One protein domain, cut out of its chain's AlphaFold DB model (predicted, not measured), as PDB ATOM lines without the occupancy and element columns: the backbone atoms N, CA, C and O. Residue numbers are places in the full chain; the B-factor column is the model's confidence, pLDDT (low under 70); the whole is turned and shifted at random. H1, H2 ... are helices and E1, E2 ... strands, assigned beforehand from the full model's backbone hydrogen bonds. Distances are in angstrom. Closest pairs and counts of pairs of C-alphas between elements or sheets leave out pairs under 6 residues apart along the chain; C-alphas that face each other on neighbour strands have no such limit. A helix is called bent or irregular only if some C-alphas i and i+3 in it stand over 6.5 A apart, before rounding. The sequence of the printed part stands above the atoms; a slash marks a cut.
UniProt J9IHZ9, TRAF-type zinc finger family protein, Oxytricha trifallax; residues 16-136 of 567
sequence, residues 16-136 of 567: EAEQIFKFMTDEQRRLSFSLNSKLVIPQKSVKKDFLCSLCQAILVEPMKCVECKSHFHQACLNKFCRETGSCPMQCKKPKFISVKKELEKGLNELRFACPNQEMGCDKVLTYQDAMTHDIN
ATOM      1  N   GLU A  16      45.472  55.319  97.257       35.66
ATOM      2  CA  GLU A  16      45.857  56.080  96.062       35.66
ATOM      3  C   GLU A  16      46.378  57.491  96.400       35.66
ATOM      4  O   GLU A  16      47.272  58.001  95.723       35.66
ATOM      5  N   ALA A  17      45.902  58.110  97.488       37.34
ATOM      6  CA  ALA A  17      46.397  59.411  97.935       37.34
ATOM      7  C   ALA A  17      47.853  59.333  98.427       37.34
ATOM      8  O   ALA A  17      48.632  60.252  98.176       37.34
ATOM      9  N   GLU A  18      48.265  58.221  99.047       34.56
ATOM     10  CA  GLU A  18      49.662  57.997  99.458       34.56
ATOM     11  C   GLU A  18      50.620  57.883  98.263       34.56
ATOM     12  O   GLU A  18      51.778  58.296  98.357       34.56
ATOM     13  N   GLN A  19      50.145  57.399  97.110       39.19
ATOM     14  CA  GLN A  19      50.955  57.356  95.893       39.19
ATOM     15  C   GLN A  19      51.186  58.758  95.312       39.19
ATOM     16  O   GLN A  19      52.296  59.045  94.877       39.19
ATOM     17  N   ILE A  20      50.217  59.677  95.403       43.25
ATOM     18  CA  ILE A  20      50.356  61.064  94.910       43.25
ATOM     19  C   ILE A  20      51.417  61.852  95.710       43.25
ATOM     20  O   ILE A  20      52.160  62.657  95.141       43.25
ATOM     21  N   PHE A  21      51.581  61.581  97.011       41.12
ATOM     22  CA  PHE A  21      52.598  62.242  97.847       41.12
ATOM     23  C   PHE A  21      54.040  61.787  97.570       41.12
ATOM     24  O   PHE A  21      54.980  62.531  97.873       41.12
ATOM     25  N   LYS A  22      54.243  60.627  96.925       45.16
ATOM     26  CA  LYS A  22      55.574  60.155  96.492       45.16
ATOM     27  C   LYS A  22      56.199  61.049  95.412       45.16
ATOM     28  O   LYS A  22      57.407  61.007  95.189       45.16
ATOM     29  N   PHE A  23      55.393  61.911  94.790       49.75
ATOM     30  CA  PHE A  23      55.764  62.704  93.628       49.75
ATOM     31  C   PHE A  23      55.932  64.206  93.902       49.75
ATOM     32  O   PHE A  23      56.031  64.965  92.951       49.75
ATOM     33  N   MET A  24      56.078  64.696  95.134       58.81
ATOM     34  CA  MET A  24      56.372  66.132  95.353       58.81
ATOM     35  C   MET A  24      57.842  66.397  95.692       58.81
ATOM     36  O   MET A  24      58.414  65.699  96.534       58.81
ATOM     37  N   THR A  25      58.447  67.405  95.048       62.88
ATOM     38  CA  THR A  25      59.748  67.958  95.465       62.88
ATOM     39  C   THR A  25      59.617  68.611  96.843       62.88
ATOM     40  O   THR A  25      58.516  68.977  97.263       62.88
ATOM     41  N   ASP A  26      60.724  68.760  97.573       60.72
ATOM     42  CA  ASP A  26      60.688  69.400  98.897       60.72
ATOM     43  C   ASP A  26      60.188  70.854  98.819       60.72
ATOM     44  O   ASP A  26      59.456  71.302  99.699       60.72
ATOM     45  N   GLU A  27      60.488  71.560  97.727       65.38
ATOM     46  CA  GLU A  27      59.967  72.900  97.440       65.38
ATOM     47  C   GLU A  27      58.440  72.907  97.259       65.38
ATOM     48  O   GLU A  27      57.742  73.712  97.872       65.38
ATOM     49  N   GLN A  28      57.890  71.950  96.504       65.62
ATOM     50  CA  GLN A  28      56.440  71.813  96.329       65.62
ATOM     51  C   GLN A  28      55.723  71.477  97.640       65.62
ATOM     52  O   GLN A  28      54.625  71.975  97.881       65.62
ATOM     53  N   ARG A  29      56.339  70.656  98.503       66.50
ATOM     54  CA  ARG A  29      55.786  70.355  99.834       66.50
ATOM     55  C   ARG A  29      55.803  71.573 100.754       66.50
ATOM     56  O   ARG A  29      54.879  71.749 101.539       66.50
ATOM     57  N   ARG A  30      56.835  72.415 100.666       70.75
ATOM     58  CA  ARG A  30      56.891  73.675 101.421       70.75
ATOM     59  C   ARG A  30      55.819  74.648 100.957       70.75
ATOM     60  O   ARG A  30      55.064  75.156 101.779       70.75
ATOM     61  N   LEU A  31      55.693  74.842  99.646       72.62
ATOM     62  CA  LEU A  31      54.671  75.721  99.083       72.62
ATOM     63  C   LEU A  31      53.258  75.230  99.405       72.62
ATOM     64  O   LEU A  31      52.415  76.048  99.751       72.62
ATOM     65  N   SER A  32      52.983  73.922  99.377       70.81
ATOM     66  CA  SER A  32      51.659  73.402  99.753       70.81
ATOM     67  C   SER A  32      51.329  73.584 101.238       70.81
ATOM     68  O   SER A  32      50.154  73.673 101.599       70.81
ATOM     69  N   PHE A  33      52.350  73.678 102.092       71.94
ATOM     70  CA  PHE A  33      52.193  73.998 103.506       71.94
ATOM     71  C   PHE A  33      51.917  75.492 103.726       71.94
ATOM     72  O   PHE A  33      50.965  75.833 104.424       71.94
ATOM     73  N   SER A  34      52.692  76.375 103.089       78.25
ATOM     74  CA  SER A  34      52.564  77.833 103.242       78.25
ATOM     75  C   SER A  34      51.363  78.430 102.501       78.25
ATOM     76  O   SER A  34      50.747  79.377 102.980       78.25
ATOM     77  N   LEU A  35      50.991  77.855 101.356       83.62
ATOM     78  CA  LEU A  35      49.866  78.275 100.512       83.62
ATOM     79  C   LEU A  35      48.674  77.320 100.653       83.62
ATOM     80  O   LEU A  35      48.009  76.943  99.684       83.62
ATOM     81  N   ASN A  36      48.412  76.899 101.887       83.25
ATOM     82  CA  ASN A  36      47.267  76.067 102.209       83.25
ATOM     83  C   ASN A  36      45.994  76.924 102.266       83.25
ATOM     84  O   ASN A  36      45.956  77.953 102.935       83.25
ATOM     85  N   SER A  37      44.922  76.472 101.616       83.75
ATOM     86  CA  SER A  37      43.632  77.173 101.615       83.75
ATOM     87  C   SER A  37      43.043  77.369 103.017       83.75
ATOM     88  O   SER A  37      42.341  78.348 103.250       83.75
ATOM     89  N   LYS A  38      43.376  76.493 103.975       84.31
ATOM     90  CA  LYS A  38      42.959  76.617 105.383       84.31
ATOM     91  C   LYS A  38      43.584  77.810 106.107       84.31
ATOM     92  O   LYS A  38      43.016  78.260 107.100       84.31
ATOM     93  N   LEU A  39      44.728  78.290 105.624       85.50
ATOM     94  CA  LEU A  39      45.444  79.434 106.186       85.50
ATOM     95  C   LEU A  39      44.941  80.766 105.621       85.50
ATOM     96  O   LEU A  39      45.369  81.815 106.086       85.50
ATOM     97  N   VAL A  40      44.046  80.758 104.628       87.44
ATOM     98  CA  VAL A  40      43.503  81.995 104.061       87.44
ATOM     99  C   VAL A  40      42.524  82.642 105.039       87.44
ATOM    100  O   VAL A  40      41.609  81.988 105.545       87.44
ATOM    101  N   ILE A  41      42.685  83.945 105.265       84.69
ATOM    102  CA  ILE A  41      41.819  84.751 106.126       84.69
ATOM    103  C   ILE A  41      41.119  85.824 105.275       84.69
ATOM    104  O   ILE A  41      41.799  86.582 104.583       84.69
ATOM    105  N   PRO A  42      39.777  85.936 105.326       79.81
ATOM    106  CA  PRO A  42      38.829  85.018 105.968       79.81
ATOM    107  C   PRO A  42      38.639  83.724 105.149       79.81
ATOM    108  O   PRO A  42      38.579  83.776 103.925       79.81
ATOM    109  N   GLN A  43      38.448  82.567 105.800       68.81
ATOM    110  CA  GLN A  43      38.386  81.249 105.127       68.81
ATOM    111  C   GLN A  43      37.302  81.115 104.036       68.81
ATOM    112  O   GLN A  43      37.427  80.290 103.134       68.81
ATOM    113  N   LYS A  44      36.236  81.924 104.085       68.75
ATOM    114  CA  LYS A  44      35.133  81.896 103.104       68.75
ATOM    115  C   LYS A  44      35.477  82.539 101.748       68.75
ATOM    116  O   LYS A  44      34.656  82.472 100.840       68.75
ATOM    117  N   SER A  45      36.648  83.160 101.594       69.44
ATOM    118  CA  SER A  45      37.019  83.917 100.386       69.44
ATOM    119  C   SER A  45      37.659  83.076  99.268       69.44
ATOM    120  O   SER A  45      37.823  83.567  98.149       69.44
ATOM    121  N   VAL A  46      38.011  81.809  99.525       82.56
ATOM    122  CA  VAL A  46      38.778  80.994  98.569       82.56
ATOM    123  C   VAL A  46      37.884  80.427  97.462       82.56
ATOM    124  O   VAL A  46      37.082  79.519  97.682       82.56
ATOM    125  N   LYS A  47      38.061  80.926  96.234       86.25
ATOM    126  CA  LYS A  47      37.404  80.385  95.035       86.25
ATOM    127  C   LYS A  47      38.044  79.056  94.620       86.25
ATOM    128  O   LYS A  47      39.260  78.899  94.696       86.25
ATOM    129  N   LYS A  48      37.237  78.121  94.100       84.12
ATOM    130  CA  LYS A  48      37.728  76.826  93.577       84.12
ATOM    131  C   LYS A  48      38.764  76.991  92.463       84.12
ATOM    132  O   LYS A  48      39.670  76.175  92.358       84.12
ATOM    133  N   ASP A  49      38.661  78.069  91.689       87.06
ATOM    134  CA  ASP A  49      39.581  78.377  90.590       87.06
ATOM    135  C   ASP A  49      41.000  78.720  91.065       87.06
ATOM    136  O   ASP A  49      41.935  78.685  90.273       87.06
ATOM    137  N   PHE A  50      41.183  79.019  92.357       90.31
ATOM    138  CA  PHE A  50      42.497  79.277  92.952       90.31
ATOM    139  C   PHE A  50      43.178  78.015  93.479       90.31
ATOM    140  O   PHE A  50      44.314  78.099  93.941       90.31
ATOM    141  N   LEU A  51      42.510  76.861  93.427       87.56
ATOM    142  CA  LEU A  51      43.021  75.600  93.949       87.56
ATOM    143  C   LEU A  51      43.539  74.718  92.819       87.56
ATOM    144  O   LEU A  51      42.928  74.585  91.761       87.56
ATOM    145  N   CYS A  52      44.665  74.063  93.071       85.50
ATOM    146  CA  CYS A  52      45.169  73.021  92.193       85.50
ATOM    147  C   CYS A  52      44.329  71.752  92.329       85.50
ATOM    148  O   CYS A  52      44.225  71.190  93.419       85.50
ATOM    149  N   SER A  53      43.809  71.224  91.222       85.50
ATOM    150  CA  SER A  53      42.990  70.010  91.246       85.50
ATOM    151  C   SER A  53      43.765  68.738  91.625       85.50
ATOM    152  O   SER A  53      43.139  67.725  91.919       85.50
ATOM    153  N   LEU A  54      45.104  68.774  91.638       80.12
ATOM    154  CA  LEU A  54      45.954  67.654  92.062       80.12
ATOM    155  C   LEU A  54      46.253  67.677  93.567       80.12
ATOM    156  O   LEU A  54      45.977  66.707  94.263       80.12
ATOM    157  N   CYS A  55      46.830  68.771  94.074       73.56
ATOM    158  CA  CYS A  55      47.305  68.848  95.462       73.56
ATOM    159  C   CYS A  55      46.395  69.660  96.395       73.56
ATOM    160  O   CYS A  55      46.653  69.709  97.594       73.56
ATOM    161  N   GLN A  56      45.351  70.305  95.860       81.12
ATOM    162  CA  GLN A  56      44.375  71.123  96.594       81.12
ATOM    163  C   GLN A  56      44.963  72.349  97.328       81.12
ATOM    164  O   GLN A  56      44.262  72.991  98.110       81.12
ATOM    165  N   ALA A  57      46.225  72.710  97.068       82.19
ATOM    166  CA  ALA A  57      46.843  73.946  97.552       82.19
ATOM    167  C   ALA A  57      46.545  75.135  96.620       82.19
ATOM    168  O   ALA A  57      46.177  74.937  95.455       82.19
ATOM    169  N   ILE A  58      46.731  76.362  97.123       89.00
ATOM    170  CA  ILE A  58      46.587  77.582  96.320       89.00
ATOM    171  C   ILE A  58      47.632  77.581  95.196       89.00
ATOM    172  O   ILE A  58      48.781  77.168  95.378       89.00
ATOM    173  N   LEU A  59      47.206  77.985  94.003       88.38
ATOM    174  CA  LEU A  59      47.999  77.901  92.785       88.38
ATOM    175  C   LEU A  59      49.235  78.808  92.817       88.38
ATOM    176  O   LEU A  59      49.131  79.993  93.098       88.38
ATOM    177  N   VAL A  60      50.366  78.236  92.408       85.69
ATOM    178  CA  VAL A  60      51.633  78.894  92.052       85.69
ATOM    179  C   VAL A  60      51.920  78.543  90.599       85.69
ATOM    180  O   VAL A  60      51.862  77.366  90.236       85.69
ATOM    181  N   GLU A  61      52.177  79.555  89.769       87.19
ATOM    182  CA  GLU A  61      52.320  79.401  88.310       87.19
ATOM    183  C   GLU A  61      51.155  78.590  87.700       87.19
ATOM    184  O   GLU A  61      51.330  77.449  87.260       87.19
ATOM    185  N   PRO A  62      49.923  79.140  87.733       91.56
ATOM    186  CA  PRO A  62      48.723  78.394  87.383       91.56
ATOM    187  C   PRO A  62      48.667  78.047  85.890       91.56
ATOM    188  O   PRO A  62      48.781  78.910  85.014       91.56
ATOM    189  N   MET A  63      48.395  76.774  85.622       91.06
ATOM    190  CA  MET A  63      48.114  76.212  84.307       91.06
ATOM    191  C   MET A  63      46.676  75.704  84.265       91.06
ATOM    192  O   MET A  63      46.202  75.076  85.209       91.06
ATOM    193  N   LYS A  64      45.985  75.925  83.150       92.75
ATOM    194  CA  LYS A  64      44.611  75.470  82.927       92.75
ATOM    195  C   LYS A  64      44.559  74.512  81.751       92.75
ATOM    196  O   LYS A  64      45.136  74.790  80.699       92.75
ATOM    197  N   CYS A  65      43.839  73.405  81.904       90.50
ATOM    198  CA  CYS A  65      43.497  72.556  80.766       90.50
ATOM    199  C   CYS A  65      42.367  73.202  79.955       90.50
ATOM    200  O   CYS A  65      41.326  73.544  80.515       90.50
ATOM    201  N   VAL A  66      42.535  73.333  78.641       89.44
ATOM    202  CA  VAL A  66      41.510  73.912  77.754       89.44
ATOM    203  C   VAL A  66      40.251  73.036  77.699       89.44
ATOM    204  O   VAL A  66      39.149  73.557  77.560       89.44
ATOM    205  N   GLU A  67      40.407  71.720  77.860       87.50
ATOM    206  CA  GLU A  67      39.330  70.745  77.674       87.50
ATOM    207  C   GLU A  67      38.488  70.562  78.951       87.50
ATOM    208  O   GLU A  67      37.295  70.857  78.946       87.50
ATOM    209  N   CYS A  68      39.094  70.178  80.083       87.06
ATOM    210  CA  CYS A  68      38.366  69.997  81.352       87.06
ATOM    211  C   CYS A  68      38.265  71.259  82.222       87.06
ATOM    212  O   CYS A  68      37.677  71.205  83.301       87.06
ATOM    213  N   LYS A  69      38.875  72.378  81.806       89.12
ATOM    214  CA  LYS A  69      38.901  73.666  82.531       89.12
ATOM    215  C   LYS A  69      39.473  73.610  83.958       89.12
ATOM    216  O   LYS A  69      39.367  74.590  84.687       89.12
ATOM    217  N   SER A  70      40.098  72.499  84.350       87.62
ATOM    218  CA  SER A  70      40.739  72.341  85.659       87.62
ATOM    219  C   SER A  70      42.062  73.101  85.733       87.62
ATOM    220  O   SER A  70      42.779  73.201  84.731       87.62
ATOM    221  N   HIS A  71      42.381  73.595  86.931       89.94
ATOM    222  CA  HIS A  71      43.581  74.376  87.221       89.94
ATOM    223  C   HIS A  71      44.621  73.540  87.972       89.94
ATOM    224  O   HIS A  71      44.287  72.717  88.825       89.94
ATOM    225  N   PHE A  72      45.894  73.753  87.663       87.56
ATOM    226  CA  PHE A  72      47.015  73.000  88.215       87.56
ATOM    227  C   PHE A  72      48.220  73.913  88.429       87.56
ATOM    228  O   PHE A  72      48.414  74.868  87.680       87.56
ATOM    229  N   HIS A  73      49.086  73.588  89.389       85.56
ATOM    230  CA  HIS A  73      50.450  74.126  89.384       85.56
ATOM    231  C   HIS A  73      51.176  73.639  88.130       85.56
ATOM    232  O   HIS A  73      51.111  72.445  87.823       85.56
ATOM    233  N   GLN A  74      51.936  74.511  87.462       87.50
ATOM    234  CA  GLN A  74      52.806  74.107  86.352       87.50
ATOM    235  C   GLN A  74      53.711  72.932  86.744       87.50
ATOM    236  O   GLN A  74      53.844  71.960  86.003       87.50
ATOM    237  N   ALA A  75      54.270  72.970  87.954       82.19
ATOM    238  CA  ALA A  75      55.155  71.927  88.450       82.19
ATOM    239  C   ALA A  75      54.429  70.594  88.753       82.19
ATOM    240  O   ALA A  75      54.964  69.531  88.435       82.19
ATOM    241  N   CYS A  76      53.211  70.622  89.316       79.12
ATOM    242  CA  CYS A  76      52.407  69.407  89.533       79.12
ATOM    243  C   CYS A  76      51.997  68.773  88.202       79.12
ATOM    244  O   CYS A  76      52.086  67.558  88.035       79.12
ATOM    245  N   LEU A  77      51.596  69.610  87.246       84.56
ATOM    246  CA  LEU A  77      51.212  69.176  85.915       84.56
ATOM    247  C   LEU A  77      52.391  68.549  85.161       84.56
ATOM    248  O   LEU A  77      52.270  67.436  84.657       84.56
ATOM    249  N   ASN A  78      53.540  69.228  85.123       83.12
ATOM    250  CA  ASN A  78      54.737  68.741  84.436       83.12
ATOM    251  C   ASN A  78      55.194  67.388  84.976       83.12
ATOM    252  O   ASN A  78      55.619  66.532  84.206       83.12
ATOM    253  N   LYS A  79      55.114  67.189  86.295       74.88
ATOM    254  CA  LYS A  79      55.509  65.926  86.906       74.88
ATOM    255  C   LYS A  79      54.538  64.796  86.575       74.88
ATOM    256  O   LYS A  79      54.985  63.750  86.123       74.88
ATOM    257  N   PHE A  80      53.233  65.038  86.699       77.25
ATOM    258  CA  PHE A  80      52.218  64.043  86.350       77.25
ATOM    259  C   PHE A  80      52.285  63.661  84.865       77.25
ATOM    260  O   PHE A  80      52.361  62.484  84.531       77.25
ATOM    261  N   CYS A  81      52.320  64.646  83.961       76.06
ATOM    262  CA  CYS A  81      52.338  64.387  82.521       76.06
ATOM    263  C   CYS A  81      53.631  63.711  82.041       76.06
ATOM    264  O   CYS A  81      53.581  62.975  81.060       76.06
ATOM    265  N   ARG A  82      54.771  63.916  82.720       68.88
ATOM    266  CA  ARG A  82      56.013  63.170  82.434       68.88
ATOM    267  C   ARG A  82      55.870  61.671  82.692       68.88
ATOM    268  O   ARG A  82      56.508  60.892  81.998       68.88
ATOM    269  N   GLU A  83      55.066  61.280  83.675       68.38
ATOM    270  CA  GLU A  83      54.919  59.880  84.088       68.38
ATOM    271  C   GLU A  83      53.753  59.179  83.383       68.38
ATOM    272  O   GLU A  83      53.850  58.002  83.053       68.38
ATOM    273  N   THR A  84      52.656  59.894  83.123       70.56
ATOM    274  CA  THR A  84      51.412  59.293  82.611       70.56
ATOM    275  C   THR A  84      51.091  59.649  81.161       70.56
ATOM    276  O   THR A  84      50.155  59.084  80.594       70.56
ATOM    277  N   GLY A  85      51.792  60.623  80.565       70.00
ATOM    278  CA  GLY A  85      51.543  61.098  79.196       70.00
ATOM    279  C   GLY A  85      50.141  61.678  78.955       70.00
ATOM    280  O   GLY A  85      49.767  61.926  77.811       70.00
ATOM    281  N   SER A  86      49.346  61.885  80.007       77.12
ATOM    282  CA  SER A  86      47.929  62.240  79.924       77.12
ATOM    283  C   SER A  86      47.568  63.338  80.927       77.12
ATOM    284  O   SER A  86      48.336  63.683  81.827       77.12
ATOM    285  N   CYS A  87      46.400  63.961  80.744       81.00
ATOM    286  CA  CYS A  87      45.898  64.940  81.705       81.00
ATOM    287  C   CYS A  87      45.503  64.248  83.015       81.00
ATOM    288  O   CYS A  87      44.895  63.181  82.953       81.00
ATOM    289  N   PRO A  88      45.714  64.885  84.182       80.88
ATOM    290  CA  PRO A  88      45.189  64.398  85.461       80.88
ATOM    291  C   PRO A  88      43.690  64.076  85.475       80.88
ATOM    292  O   PRO A  88      43.252  63.222  86.232       80.88
ATOM    293  N   MET A  89      42.907  64.752  84.628       83.06
ATOM    294  CA  MET A  89      41.464  64.530  84.460       83.06
ATOM    295  C   MET A  89      41.138  63.646  83.244       83.06
ATOM    296  O   MET A  89      40.012  63.651  82.763       83.06
ATOM    297  N   GLN A  90      42.134  62.926  82.717       81.88
ATOM    298  CA  GLN A  90      42.011  61.925  81.649       81.88
ATOM    299  C   GLN A  90      41.415  62.444  80.324       81.88
ATOM    300  O   GLN A  90      40.754  61.716  79.585       81.88
ATOM    301  N   CYS A  91      41.667  63.709  79.979       82.62
ATOM    302  CA  CYS A  91      41.296  64.258  78.670       82.62
ATOM    303  C   CYS A  91      42.068  63.567  77.534       82.62
ATOM    304  O   CYS A  91      43.261  63.290  77.671       82.62
ATOM    305  N   LYS A  92      41.405  63.343  76.390       77.88
ATOM    306  CA  LYS A  92      41.980  62.618  75.244       77.88
ATOM    307  C   LYS A  92      43.057  63.412  74.497       77.88
ATOM    308  O   LYS A  92      43.977  62.802  73.961       77.88
ATOM    309  N   LYS A  93      42.954  64.748  74.430       79.88
ATOM    310  CA  LYS A  93      43.928  65.627  73.750       79.88
ATOM    311  C   LYS A  93      44.208  66.884  74.580       79.88
ATOM    312  O   LYS A  93      43.815  67.990  74.203       79.88
ATOM    313  N   PRO A  94      44.896  66.743  75.720       81.56
ATOM    314  CA  PRO A  94      45.005  67.842  76.653       81.56
ATOM    315  C   PRO A  94      45.937  68.939  76.143       81.56
ATOM    316  O   PRO A  94      47.119  68.717  75.892       81.56
ATOM    317  N   LYS A  95      45.399  70.157  76.052       86.12
ATOM    318  CA  LYS A  95      46.171  71.386  75.850       86.12
ATOM    319  C   LYS A  95      46.165  72.196  77.139       86.12
ATOM    320  O   LYS A  95      45.098  72.433  77.706       86.12
ATOM    321  N   PHE A  96      47.339  72.635  77.581       89.31
ATOM    322  CA  PHE A  96      47.495  73.441  78.788       89.31
ATOM    323  C   PHE A  96      47.977  74.843  78.440       89.31
ATOM    324  O   PHE A  96      48.884  75.008  77.626       89.31
ATOM    325  N   ILE A  97      47.359  75.845  79.055       91.56
ATOM    326  CA  ILE A  97      47.699  77.259  78.887       91.56
ATOM    327  C   ILE A  97      48.000  77.880  80.250       91.56
ATOM    328  O   ILE A  97      47.403  77.485  81.253       91.56
ATOM    329  N   SER A  98      48.917  78.845  80.294       92.19
ATOM    330  CA  SER A  98      49.147  79.630  81.508       92.19
ATOM    331  C   SER A  98      48.004  80.618  81.700       92.19
ATOM    332  O   SER A  98      47.662  81.350  80.775       92.19
ATOM    333  N   VAL A  99      47.441  80.660  82.907       91.06
ATOM    334  CA  VAL A  99      46.378  81.608  83.292       91.06
ATOM    335  C   VAL A  99      46.851  82.574  84.378       91.06
ATOM    336  O   VAL A  99      46.050  83.138  85.120       91.06
ATOM    337  N   LYS A 100      48.173  82.782  84.477       87.88
ATOM    338  CA  LYS A 100      48.787  83.649  85.492       87.88
ATOM    339  C   LYS A 100      48.139  85.032  85.506       87.88
ATOM    340  O   LYS A 100      47.614  85.413  86.539       87.88
ATOM    341  N   LYS A 101      48.078  85.721  84.359       88.12
ATOM    342  CA  LYS A 101      47.505  87.077  84.245       88.12
ATOM    343  C   LYS A 101      46.019  87.152  84.617       88.12
ATOM    344  O   LYS A 101      45.578  88.160  85.151       88.12
ATOM    345  N   GLU A 102      45.254  86.098  84.333       89.06
ATOM    346  CA  GLU A 102      43.813  86.049  84.620       89.06
ATOM    347  C   GLU A 102      43.542  85.931  86.127       89.06
ATOM    348  O   GLU A 102      42.621  86.560  86.643       89.06
ATOM    349  N   LEU A 103      44.352  85.140  86.841       89.31
ATOM    350  CA  LEU A 103      44.161  84.859  88.270       89.31
ATOM    351  C   LEU A 103      45.011  85.746  89.192       89.31
ATOM    352  O   LEU A 103      44.747  85.792  90.391       89.31
ATOM    353  N   GLU A 104      46.000  86.467  88.661       87.19
ATOM    354  CA  GLU A 104      46.987  87.247  89.424       87.19
ATOM    355  C   GLU A 104      46.350  88.244  90.391       87.19
ATOM    356  O   GLU A 104      46.719  88.279  91.564       87.19
ATOM    357  N   LYS A 105      45.349  89.008  89.934       88.00
ATOM    358  CA  LYS A 105      44.646  89.972  90.789       88.00
ATOM    359  C   LYS A 105      43.969  89.278  91.977       88.00
ATOM    360  O   LYS A 105      44.175  89.678  93.116       88.00
ATOM    361  N   GLY A 106      43.226  88.203  91.713       88.31
ATOM    362  CA  GLY A 106      42.503  87.466  92.749       88.31
ATOM    363  C   GLY A 106      43.413  86.709  93.718       88.31
ATOM    364  O   GLY A 106      43.101  86.630  94.899       88.31
ATOM    365  N   LEU A 107      44.552  86.190  93.246       89.31
ATOM    366  CA  LEU A 107      45.549  85.538  94.101       89.31
ATOM    367  C   LEU A 107      46.243  86.548  95.024       89.31
ATOM    368  O   LEU A 107      46.409  86.265  96.206       89.31
ATOM    369  N   ASN A 108      46.593  87.737  94.521       89.19
ATOM    370  CA  ASN A 108      47.252  88.783  95.312       89.19
ATOM    371  C   ASN A 108      46.333  89.444  96.356       89.19
ATOM    372  O   ASN A 108      46.829  90.003  97.332       89.19
ATOM    373  N   GLU A 109      45.012  89.369  96.178       90.12
ATOM    374  CA  GLU A 109      44.026  89.822  97.169       90.12
ATOM    375  C   GLU A 109      43.940  88.886  98.393       90.12
ATOM    376  O   GLU A 109      43.468  89.301  99.454       90.12
ATOM    377  N   LEU A 110      44.419  87.640  98.280       90.62
ATOM    378  CA  LEU A 110      44.399  86.681  99.384       90.62
ATOM    379  C   LEU A 110      45.377  87.080 100.495       90.62
ATOM    380  O   LEU A 110      46.513  87.501 100.259       90.62
ATOM    381  N   ARG A 111      44.932  86.876 101.736       92.38
ATOM    382  CA  ARG A 111      45.734  87.044 102.951       92.38
ATOM    383  C   ARG A 111      45.887  85.706 103.649       92.38
ATOM    384  O   ARG A 111      44.911  84.971 103.779       92.38
ATOM    385  N   PHE A 112      47.098  85.404 104.102       90.94
ATOM    386  CA  PHE A 112      47.450  84.117 104.694       90.94
ATOM    387  C   PHE A 112      47.901  84.295 106.140       90.94
ATOM    388  O   PHE A 112      48.745  85.138 106.427       90.94
ATOM    389  N   ALA A 113      47.386  83.476 107.047       90.12
ATOM    390  CA  ALA A 113      47.997  83.272 108.350       90.12
ATOM    391  C   ALA A 113      49.321  82.517 108.179       90.12
ATOM    392  O   ALA A 113      49.441  81.634 107.323       90.12
ATOM    393  N   CYS A 114      50.315  82.820 109.012       89.62
ATOM    394  CA  CYS A 114      51.522  82.007 109.061       89.62
ATOM    395  C   CYS A 114      51.182  80.563 109.493       89.62
ATOM    396  O   CYS A 114      50.484  80.381 110.488       89.62
ATOM    397  N   PRO A 115      51.742  79.520 108.849       84.88
ATOM    398  CA  PRO A 115      51.576  78.141 109.319       84.88
ATOM    399  C   PRO A 115      52.077  77.900 110.754       84.88
ATOM    400  O   PRO A 115      51.634  76.970 111.416       84.88
ATOM    401  N   ASN A 116      53.008  78.734 111.231       86.81
ATOM    402  CA  ASN A 116      53.570  78.673 112.582       86.81
ATOM    403  C   ASN A 116      52.834  79.608 113.562       86.81
ATOM    404  O   ASN A 116      53.436  80.045 114.542       86.81
ATOM    405  N   GLN A 117      51.569  79.952 113.303       86.25
ATOM    406  CA  GLN A 117      50.761  80.779 114.207       86.25
ATOM    407  C   GLN A 117      50.661  80.152 115.604       86.25
ATOM    408  O   GLN A 117      50.876  80.838 116.595       86.25
ATOM    409  N   GLU A 118      50.487  78.828 115.689       81.38
ATOM    410  CA  GLU A 118      50.483  78.088 116.964       81.38
ATOM    411  C   GLU A 118      51.820  78.169 117.724       81.38
ATOM    412  O   GLU A 118      51.855  77.992 118.936       81.38
ATOM    413  N   MET A 119      52.921  78.460 117.024       77.38
ATOM    414  CA  MET A 119      54.253  78.637 117.613       77.38
ATOM    415  C   MET A 119      54.569  80.114 117.920       77.38
ATOM    416  O   MET A 119      55.693  80.415 118.323       77.38
ATOM    417  N   GLY A 120      53.615  81.033 117.711       83.81
ATOM    418  CA  GLY A 120      53.726  82.460 118.038       83.81
ATOM    419  C   GLY A 120      53.973  83.405 116.854       83.81
ATOM    420  O   GLY A 120      54.402  84.539 117.060       83.81
ATOM    421  N   CYS A 121      53.766  82.968 115.604       90.19
ATOM    422  CA  CYS A 121      53.865  83.864 114.445       90.19
ATOM    423  C   CYS A 121      52.508  84.466 114.053       90.19
ATOM    424  O   CYS A 121      51.794  83.897 113.229       90.19
ATOM    425  N   ASP A 122      52.214  85.672 114.531       91.06
ATOM    426  CA  ASP A 122      50.941  86.363 114.247       91.06
ATOM    427  C   ASP A 122      50.930  87.142 112.921       91.06
ATOM    428  O   ASP A 122      50.074  87.991 112.672       91.06
ATOM    429  N   LYS A 123      51.906  86.895 112.037       90.25
ATOM    430  CA  LYS A 123      51.994  87.625 110.771       90.25
ATOM    431  C   LYS A 123      50.894  87.193 109.807       90.25
ATOM    432  O   LYS A 123      50.792  86.019 109.452       90.25
ATOM    433  N   VAL A 124      50.170  88.188 109.302       91.75
ATOM    434  CA  VAL A 124      49.299  88.060 108.132       91.75
ATOM    435  C   VAL A 124      50.112  88.393 106.883       91.75
ATOM    436  O   VAL A 124      50.671  89.481 106.759       91.75
ATOM    437  N   LEU A 125      50.203  87.438 105.969       91.88
ATOM    438  CA  LEU A 125      51.087  87.457 104.810       91.88
ATOM    439  C   LEU A 125      50.294  87.744 103.532       91.88
ATOM    440  O   LEU A 125      49.151  87.304 103.378       91.88
ATOM    441  N   THR A 126      50.910  88.474 102.601       92.50
ATOM    442  CA  THR A 126      50.433  88.542 101.211       92.50
ATOM    443  C   THR A 126      50.701  87.215 100.500       92.50
ATOM    444  O   THR A 126      51.488  86.396 100.973       92.50
ATOM    445  N   TYR A 127      50.098  87.015  99.328       89.75
ATOM    446  CA  TYR A 127      50.420  85.875  98.467       89.75
ATOM    447  C   TYR A 127      51.926  85.764  98.157       89.75
ATOM    448  O   TYR A 127      52.486  84.673  98.240       89.75
ATOM    449  N   GLN A 128      52.605  86.883  97.879       88.06
ATOM    450  CA  GLN A 128      54.049  86.889  97.602       88.06
ATOM    451  C   GLN A 128      54.884  86.585  98.854       88.06
ATOM    452  O   GLN A 128      55.814  85.779  98.800       88.06
ATOM    453  N   ASP A 129      54.528  87.171  99.999       88.88
ATOM    454  CA  ASP A 129      55.250  86.930 101.251       88.88
ATOM    455  C   ASP A 129      55.068  85.491 101.732       88.88
ATOM    456  O   ASP A 129      56.020  84.873 102.199       88.88
ATOM    457  N   ALA A 130      53.872  84.916 101.580       87.94
ATOM    458  CA  ALA A 130      53.586  83.538 101.972       87.94
ATOM    459  C   ALA A 130      54.480  82.517 101.244       87.94
ATOM    460  O   ALA A 130      54.812  81.481 101.817       87.94
ATOM    461  N   MET A 131      54.936  82.824 100.023       84.31
ATOM    462  CA  MET A 131      55.853  81.961  99.267       84.31
ATOM    463  C   MET A 131      57.268  81.889  99.860       84.31
ATOM    464  O   MET A 131      57.959  80.899  99.639       84.31
ATOM    465  N   THR A 132      57.715  82.917 100.589       86.94
ATOM    466  CA  THR A 132      59.115  83.040 101.050       86.94
ATOM    467  C   THR A 132      59.261  83.165 102.566       86.94
ATOM    468  O   THR A 132      60.344  82.953 103.117       86.94
ATOM    469  N   HIS A 133      58.173  83.489 103.266       87.38
ATOM    470  CA  HIS A 133      58.162  83.732 104.701       87.38
ATOM    471  C   HIS A 133      58.668  82.532 105.501       87.38
ATOM    472  O   HIS A 133      59.343  82.718 106.510       87.38
ATOM    473  N   ASP A 134      58.373  81.308 105.064       80.50
ATOM    474  CA  ASP A 134      58.733  80.093 105.789       80.50
ATOM    475  C   ASP A 134      60.255  79.944 106.002       80.50
ATOM    476  O   ASP A 134      60.658  79.484 107.062       80.50
ATOM    477  N   ILE A 135      61.102  80.415 105.073       81.25
ATOM    478  CA  ILE A 135      62.575  80.416 105.178       81.25
ATOM    479  C   ILE A 135      63.034  81.319 106.331       81.25
ATOM    480  O   ILE A 135      63.990  81.014 107.053       81.25
ATOM    481  N   ASN A 136      62.347  82.447 106.502       83.06
ATOM    482  CA  ASN A 136      62.738  83.535 107.393       83.06
ATOM    483  C   ASN A 136      61.882  83.608 108.661       83.06
ATOM    484  O   ASN A 136      62.104  84.471 109.513       83.06
TER     485      ASN A 136
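AT A GLANCE: This is residues 16 to 136 of the 567 residues of the protein "TRAF-type zinc finger family protein" of Oxytricha trifallax (UniProt J9IHZ9). Two small lobes stand at the two ends of an elongated body: in one, H3 stands on a three-stranded sheet, and in the other, H5 packs on the hairpin E4 and E5. H4 links the lobes along one side, H2 lies between H3 and H5, and the long stretch of residues 35 to 61, with no named element, runs between H2 and E1. The printed part has 121 residues, with five named helices and five named strands in the order H1 H2 E1 E2 H3 E3 H4 E4 E5 H5; the class is mixed, helices and strands. The sheets, E2 E1 E3 and E4 E5, are antiparallel. The whole is compact, with a radius of gyration of the C-alphas of 14.8 A, and spans 48 by 30 by 22 A.

IN THESE COORDINATES: The larger sheet holds E1, residues 62 to 65, 10.3 A long, from C-alpha 62 at (48.723, 78.394, 87.383), with E2, residues 71 to 73, and E3, residues 96 to 98. H3 is residues 74 to 84, 15.3 A. H4 is residues 100 to 108, 11.2 A, and is irregular: C-alphas 102 and 105 are 7.4 A apart. E4 is residues 111 to 113 and E5 residues 124 to 126. H5, residues 127 to 136, 15.4 A, ends at C-alpha 136 (62.738, 83.535, 107.393) and is irregular, with C-alphas 131 and 134 7.4 A apart. H1 is residues 16 to 21, beginning at C-alpha 16 (45.857, 56.080, 96.062), and H2 residues 26 to 34, 12.5 A.

HOW THE PARTS SIT: E1 is the inner strand; N 63 and O 72 of the hairpin E1 and E2 are 2.8 A apart, and N 64 and O 97 of E1 and E3 2.8 A. E2, H3 and E3 form a split strand-helix-strand unit, two strands running the same way with E1 between them, and its crossover is right-handed. H3 is on one face, making two layers, helix and sheet; it stands up from the sheet at 45 degrees. H4 only grazes this sheet with residues 100 to 104. In the hairpin E4 and E5, N 125 and O 112 are 2.8 A apart. H2 and H5 touch, closest at C-alphas 34 and 130, 5.9 A, at a steep tilt of 64 degrees. H4 and H5 only just touch, with 3 pairs of C-alphas within 8 A, and only at their ends, closest at C-alphas 108 and 127, 5.3 A. Each O i to N i+4 pair is within hydrogen-bond range in H1, H2 and H3, against 3 of 5 in H4 and 1 of 6 in H5, where 4 of 7 O i to N i+3 pairs are.

THE WHOLE: The C-alphas farthest apart, of Lys 92 and Gly 120, are 48.6 A apart. The printed part has no cut. The links H2 to E1 and H3 to E3 are long. Mean pLDDT of the printed part is 80.3; residues 16 to 29, 43 to 45 and 82 to 83 are under 70.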